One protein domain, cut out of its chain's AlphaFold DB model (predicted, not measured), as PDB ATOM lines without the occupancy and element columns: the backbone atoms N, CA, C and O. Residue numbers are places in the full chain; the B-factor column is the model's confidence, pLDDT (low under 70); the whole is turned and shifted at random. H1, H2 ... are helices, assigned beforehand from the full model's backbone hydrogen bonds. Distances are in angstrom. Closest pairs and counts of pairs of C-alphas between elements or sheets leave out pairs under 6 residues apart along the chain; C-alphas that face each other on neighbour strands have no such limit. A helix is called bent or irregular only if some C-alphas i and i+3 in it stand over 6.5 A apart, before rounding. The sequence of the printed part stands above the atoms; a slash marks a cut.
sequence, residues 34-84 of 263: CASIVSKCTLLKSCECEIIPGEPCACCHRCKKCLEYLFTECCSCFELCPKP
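Overview. This is residues 34 to 84 of the 263 residues of an uncharacterized protein of Tigriopus californicus (UniProt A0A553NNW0). A sharply kinked helix, H2, folds back beside H1, and the long link between them reaches away as a loop with Gly 54 near its tip. The printed part has 51 residues with two named helices, H1 then H2, and is all helix. It is compact, with a radius of gyration of the C-alphas of 10.2 A and spans of 31 by 23 by 14 A.

Arrangement. Start at H2, residues 60 to 78, irregular with C-alphas 66 and 69 9.1 A apart, and with a kink of 134 degrees near residue 72. H1, residues 34 to 43, touches it; their closest C-alphas, of Cys 34 and Cys 74, are 5.5 A apart. This helical hairpin runs opposite ways at a tilt of 35.1 degrees, only just steep. Every O i to N i+4 pair of H1 is within hydrogen-bond range, but 7 of 15 in H2, beside 9 of 16 O i to N i+3 pairs.

Along the chain. Find C-alpha 60 at (34.791, -22.239, 22.087); H2 ends 10.0 A away at C-alpha 78. H1 runs 14.0 A from C-alpha 34 at (44.401, -17.577, 8.798).

Size, cuts and confidence. The C-alphas farthest apart, of Ser 36 and Gly 54, span 31.4 A. The H1 to H2 link is long; the printed part has no cut. Residues 54, 83 and 84 have pLDDT under 70.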
ATOM      1  N   CYS A  34      45.668 -17.177   8.204       93.25
ATOM      2  CA  CYS A  34      44.401 -17.577   8.798       93.25
ATOM      3  C   CYS A  34      43.213 -17.585   7.826       93.25
ATOM      4  O   CYS A  34      42.236 -18.280   8.102       93.25
ATOM      5  N   ALA A  35      43.264 -16.895   6.678       90.75
ATOM      6  CA  ALA A  35      42.096 -16.708   5.803       90.75
ATOM      7  C   ALA A  35      41.398 -18.020   5.401       90.75
ATOM      8  O   ALA A  35      40.169 -18.115   5.455       90.75
ATOM      9  N   SER A  36      42.166 -19.050   5.034       92.88
ATOM     10  CA  SER A  36      41.601 -20.337   4.604       92.88
ATOM     11  C   SER A  36      40.883 -21.066   5.747       92.88
ATOM     12  O   SER A  36      39.735 -21.496   5.586       92.88
ATOM     13  N   ILE A  37      41.524 -21.172   6.918       94.12
ATOM     14  CA  ILE A  37      40.969 -21.902   8.064       94.12
ATOM     15  C   ILE A  37      39.825 -21.127   8.726       94.12
ATOM     16  O   ILE A  37      38.802 -21.719   9.067       94.12
ATOM     17  N   VAL A  38      39.938 -19.799   8.812       92.56
ATOM     18  CA  VAL A  38      38.881 -18.902   9.297       92.56
ATOM     19  C   VAL A  38      37.646 -19.025   8.408       92.56
ATOM     20  O   VAL A  38      36.558 -19.265   8.922       92.56
ATOM     21  N   SER A  39      37.800 -18.978   7.078       92.56
ATOM     22  CA  SER A  39      36.679 -19.151   6.142       92.56
ATOM     23  C   SER A  39      35.978 -20.504   6.319       92.56
ATOM     24  O   SER A  39      34.750 -20.556   6.444       92.56
ATOM     25  N   LYS A  40      36.747 -21.598   6.429       94.12
ATOM     26  CA  LYS A  40      36.213 -22.939   6.720       94.12
ATOM     27  C   LYS A  40      35.431 -22.959   8.039       94.12
ATOM     28  O   LYS A  40      34.312 -23.469   8.077       94.12
ATOM     29  N   CYS A  41      35.989 -22.403   9.112       93.56
ATOM     30  CA  CYS A  41      35.373 -22.439  10.439       93.56
ATOM     31  C   CYS A  41      34.135 -21.550  10.568       93.56
ATOM     32  O   CYS A  41      33.192 -21.926  11.275       93.56
ATOM     33  N   THR A  42      34.096 -20.432   9.844       91.38
ATOM     34  CA  THR A  42      32.912 -19.573   9.724       91.38
ATOM     35  C   THR A  42      31.799 -20.274   8.949       91.38
ATOM     36  O   THR A  42      30.663 -20.310   9.416       91.38
ATOM     37  N   LEU A  43      32.108 -20.916   7.815       93.75
ATOM     38  CA  LEU A  43      31.118 -21.679   7.039       93.75
ATOM     39  C   LEU A  43      30.531 -22.857   7.830       93.75
ATOM     40  O   LEU A  43      29.337 -23.132   7.741       93.75
ATOM     41  N   LEU A  44      31.354 -23.525   8.643       92.50
ATOM     42  CA  LEU A  44      30.921 -24.597   9.545       92.50
ATOM     43  C   LEU A  44      30.229 -24.085  10.817       92.50
ATOM     44  O   LEU A  44      29.884 -24.900  11.676       92.50
ATOM     45  N   LYS A  45      30.077 -22.762  10.980       90.69
ATOM     46  CA  LYS A  45      29.511 -22.113  12.179       90.69
ATOM     47  C   LYS A  45      30.168 -22.575  13.485       90.69
ATOM     48  O   LYS A  45      29.550 -22.611  14.547       90.69
ATOM     49  N   SER A  46      31.435 -22.980  13.414       91.75
ATOM     50  CA  SER A  46      32.153 -23.571  14.549       91.75
ATOM     51  C   SER A  46      32.702 -22.511  15.502       91.75
ATOM     52  O   SER A  46      32.864 -22.800  16.685       91.75
ATOM     53  N   CYS A  47      32.940 -21.301  14.991       88.69
ATOM     54  CA  CYS A  47      33.476 -20.147  15.716       88.69
ATOM     55  C   CYS A  47      32.481 -18.978  15.822       88.69
ATOM     56  O   CYS A  47      32.869 -17.870  16.168       88.69
ATOM     57  N   GLU A  48      31.199 -19.211  15.529       87.56
ATOM     58  CA  GLU A  48      30.136 -18.214  15.702       87.56
ATOM     59  C   GLU A  48      29.723 -18.206  17.187       87.56
ATOM     60  O   GLU A  48      28.829 -18.943  17.608       87.56
ATOM     61  N   CYS A  49      30.490 -17.471  17.999       82.81
ATOM     62  CA  CYS A  49      30.426 -17.479  19.458       82.81
ATOM     63  C   CYS A  49      29.910 -16.156  20.029       82.81
ATOM     64  O   CYS A  49      30.464 -15.104  19.733       82.81
ATOM     65  N   GLU A  50      28.933 -16.226  20.931       81.75
ATOM     66  CA  GLU A  50      28.591 -15.125  21.834       81.75
ATOM     67  C   GLU A  50      29.208 -15.435  23.203       81.75
ATOM     68  O   GLU A  50      28.826 -16.399  23.867       81.75
ATOM     69  N   ILE A  51      30.243 -14.685  23.586       79.06
ATOM     70  CA  ILE A  51      30.957 -14.902  24.848       79.06
ATOM     71  C   ILE A  51      30.342 -14.004  25.914       79.06
ATOM     72  O   ILE A  51      30.557 -12.793  25.916       79.06
ATOM     73  N   ILE A  52      29.621 -14.611  26.854       79.44
ATOM     74  CA  ILE A  52      29.080 -13.918  28.024       79.44
ATOM     75  C   ILE A  52      30.082 -14.068  29.185       79.44
ATOM     76  O   ILE A  52      30.461 -15.194  29.525       79.44
ATOM     77  N   PRO A  53      30.551 -12.970  29.806       72.25
ATOM     78  CA  PRO A  53      31.453 -13.040  30.952       72.25
ATOM     79  C   PRO A  53      30.833 -13.822  32.119       72.25
ATOM     80  O   PRO A  53      29.730 -13.509  32.557       72.25
ATOM     81  N   GLY A  54      31.560 -14.807  32.651       68.94
ATOM     82  CA  GLY A  54      31.109 -15.623  33.786       68.94
ATOM     83  C   GLY A  54      30.315 -16.879  33.411       68.94
ATOM     84  O   GLY A  54      29.976 -17.649  34.306       68.94
ATOM     85  N   GLU A  55      30.075 -17.132  32.120       79.25
ATOM     86  CA  GLU A  55      29.408 -18.348  31.641       79.25
ATOM     87  C   GLU A  55      30.349 -19.269  30.840       79.25
ATOM     88  O   GLU A  55      31.275 -18.806  30.164       79.25
ATOM     89  N   PRO A  56      30.133 -20.599  30.884       76.81
ATOM     90  CA  PRO A  56      30.917 -21.543  30.098       76.81
ATOM     91  C   PRO A  56      30.635 -21.382  28.596       76.81
ATOM     92  O   PRO A  56      29.522 -21.597  28.116       76.81
ATOM     93  N   CYS A  57      31.675 -21.075  27.821       82.75
ATOM     94  CA  CYS A  57      31.564 -20.911  26.374       82.75
ATOM     95  C   CYS A  57      31.367 -22.257  25.645       82.75
ATOM     96  O   CYS A  57      32.322 -22.986  25.360       82.75
ATOM     97  N   ALA A  58      30.124 -22.574  25.277       81.56
ATOM     98  CA  ALA A  58      29.763 -23.845  24.636       81.56
ATOM     99  C   ALA A  58      30.332 -24.030  23.208       81.56
ATOM    100  O   ALA A  58      30.533 -25.158  22.750       81.56
ATOM    101  N   CYS A  59      30.592 -22.940  22.483       88.12
ATOM    102  CA  CYS A  59      31.114 -22.964  21.111       88.12
ATOM    103  C   CYS A  59      32.652 -22.930  21.044       88.12
ATOM    104  O   CYS A  59      33.223 -23.448  20.085       88.12
ATOM    105  N   CYS A  60      33.335 -22.415  22.075       88.94
ATOM    106  CA  CYS A  60      34.791 -22.239  22.087       88.94
ATOM    107  C   CYS A  60      35.544 -23.560  21.872       88.94
ATOM    108  O   CYS A  60      36.537 -23.605  21.149       88.94
ATOM    109  N   HIS A  61      35.029 -24.668  22.419       89.69
ATOM    110  CA  HIS A  61      35.603 -26.001  22.200       89.69
ATOM    111  C   HIS A  61      35.526 -26.448  20.736       89.69
ATOM    112  O   HIS A  61      36.475 -27.021  20.202       89.69
ATOM    113  N   ARG A  62      34.401 -26.174  20.065       91.88
ATOM    114  CA  ARG A  62      34.231 -26.498  18.642       91.88
ATOM    115  C   ARG A  62      35.099 -25.600  17.770       91.88
ATOM    116  O   ARG A  62      35.706 -26.102  16.828       91.88
ATOM    117  N   CYS A  63      35.218 -24.322  18.116       92.31
ATOM    118  CA  CYS A  63      36.088 -23.405  17.394       92.31
ATOM    119  C   CYS A  63      37.559 -23.811  17.498       92.31
ATOM    120  O   CYS A  63      38.233 -23.949  16.480       92.31
ATOM    121  N   LYS A  64      38.032 -24.121  18.713       92.69
ATOM    122  CA  LYS A  64      39.386 -24.642  18.938       92.69
ATOM    123  C   LYS A  64      39.652 -25.905  18.119       92.69
ATOM    124  O   LYS A  64      40.698 -26.020  17.493       92.69
ATOM    125  N   LYS A  65      38.690 -26.832  18.072       93.62
ATOM    126  CA  LYS A  65      38.789 -28.037  17.234       93.62
ATOM    127  C   LYS A  65      38.800 -27.744  15.738       93.62
ATOM    128  O   LYS A  65      39.414 -28.502  15.007       93.62
ATOM    129  N   CYS A  66      38.113 -26.701  15.285       94.94
ATOM    130  CA  CYS A  66      38.094 -26.333  13.875       94.94
ATOM    131  C   CYS A  66      39.399 -25.657  13.430       94.94
ATOM    132  O   CYS A  66      39.869 -25.920  12.325       94.94
ATOM    133  N   LEU A  67      39.980 -24.813  14.292       92.12
ATOM    134  CA  LEU A  67      41.266 -24.147  14.059       92.12
ATOM    135  C   LEU A  67      42.470 -25.084  14.243       92.12
ATOM    136  O   LEU A  67      43.538 -24.822  13.697       92.12
ATOM    137  N   GLU A  68      42.295 -26.181  14.983       92.12
ATOM    138  CA  GLU A  68      43.314 -27.206  15.224       92.12
ATOM    139  C   GLU A  68      44.628 -26.594  15.750       92.12
ATOM    140  O   GLU A  68      44.639 -25.919  16.781       92.12
ATOM    141  N   TYR A  69      45.741 -26.829  15.052       90.69
ATOM    142  CA  TYR A  69      47.069 -26.336  15.410       90.69
ATOM    143  C   TYR A  69      47.241 -24.831  15.157       90.69
ATOM    144  O   TYR A  69      48.133 -24.224  15.740       90.69
ATOM    145  N   LEU A  70      46.379 -24.216  14.338       92.44
ATOM    146  CA  LEU A  70      46.390 -22.774  14.066       92.44
ATOM    147  C   LEU A  70      45.608 -21.974  15.114       92.44
ATOM    148  O   LEU A  70      45.426 -20.771  14.952       92.44
ATOM    149  N   PHE A  71      45.120 -22.612  16.184       91.25
ATOM    150  CA  PHE A  71      44.331 -21.926  17.203       91.25
ATOM    151  C   PHE A  71      45.064 -20.719  17.803       91.25
ATOM    152  O   PHE A  71      44.458 -19.663  17.898       91.25
ATOM    153  N   THR A  72      46.342 -20.834  18.169       87.06
ATOM    154  CA  THR A  72      47.103 -19.724  18.780       87.06
ATOM    155  C   THR A  72      47.358 -18.572  17.812       87.06
ATOM    156  O   THR A  72      47.326 -17.419  18.220       87.06
ATOM    157  N   GLU A  73      47.541 -18.884  16.530       88.62
ATOM    158  CA  GLU A  73      47.829 -17.903  15.477       88.62
ATOM    159  C   GLU A  73      46.563 -17.196  14.973       88.62
ATOM    160  O   GLU A  73      46.599 -16.032  14.578       88.62
ATOM    161  N   CYS A  74      45.429 -17.904  14.977       92.44
ATOM    162  CA  CYS A  74      44.190 -17.466  14.337       92.44
ATOM    163  C   CYS A  74      43.031 -17.212  15.308       92.44
ATOM    164  O   CYS A  74      41.949 -16.816  14.872       92.44
ATOM    165  N   CYS A  75      43.203 -17.420  16.619       89.56
ATOM    166  CA  CYS A  75      42.151 -17.135  17.604       89.56
ATOM    167  C   CYS A  75      41.753 -15.654  17.634       89.56
ATOM    168  O   CYS A  75      40.604 -15.343  17.954       89.56
ATOM    169  N   SER A  76      42.672 -14.750  17.279       89.69
ATOM    170  CA  SER A  76      42.452 -13.300  17.284       89.69
ATOM    171  C   SER A  76      41.451 -12.884  16.209       89.69
ATOM    172  O   SER A  76      40.699 -11.941  16.418       89.69
ATOM    173  N   CYS A  77      41.340 -13.657  15.122       90.31
ATOM    174  CA  CYS A  77      40.346 -13.471  14.061       90.31
ATOM    175  C   CYS A  77      38.896 -13.651  14.546       90.31
ATOM    176  O   CYS A  77      37.967 -13.227  13.866       90.31
ATOM    177  N   PHE A  78      38.701 -14.300  15.699       89.12
ATOM    178  CA  PHE A  78      37.397 -14.527  16.324       89.12
ATOM    179  C   PHE A  78      37.302 -13.929  17.739       89.12
ATOM    180  O   PHE A  78      36.325 -14.187  18.433       89.12
ATOM    181  N   GLU A  79      38.318 -13.183  18.195       84.94
ATOM    182  CA  GLU A  79      38.430 -12.676  19.576       84.94
ATOM    183  C   GLU A  79      38.370 -13.777  20.660       84.94
ATOM    184  O   GLU A  79      38.026 -13.534  21.819       84.94
ATOM    185  N   LEU A  80      38.735 -15.008  20.291       84.44
ATOM    186  CA  LEU A  80      38.680 -16.191  21.159       84.44
ATOM    187  C   LEU A  80      40.021 -16.532  21.802       84.44
ATOM    188  O   LEU A  80      40.144 -17.581  22.441       84.44
ATOM    189  N   CYS A  81      41.044 -15.698  21.606       85.50
ATOM    190  CA  CYS A  81      42.324 -15.945  22.246       85.50
ATOM    191  C   CYS A  81      42.142 -15.959  23.763       85.50
ATOM    192  O   CYS A  81      41.380 -15.140  24.291       85.50
ATOM    193  N   PRO A  82      42.835 -16.866  24.476       74.69
ATOM    194  CA  PRO A  82      42.912 -16.794  25.922       74.69
ATOM    195  C   PRO A  82      43.357 -15.382  26.285       74.69
ATOM    196  O   PRO A  82      44.456 -14.961  25.929       74.69
ATOM    197  N   LYS A  83      42.474 -14.622  26.934       67.81
ATOM    198  CA  LYS A  83      42.896 -13.359  27.523       67.81
ATOM    199  C   LYS A  83      43.931 -13.742  28.576       67.81
ATOM    200  O   LYS A  83      43.626 -14.647  29.360       67.81
ATOM    201  N   PRO A  84      45.121 -13.114  28.597       58.84
ATOM    202  CA  PRO A  84      45.991 -13.264  29.751       58.84
ATOM    203  C   PRO A  84      45.125 -12.938  30.963       58.84
ATOM    204  O   PRO A  84      44.379 -11.948  30.937       58.84
TER     205      PRO A  84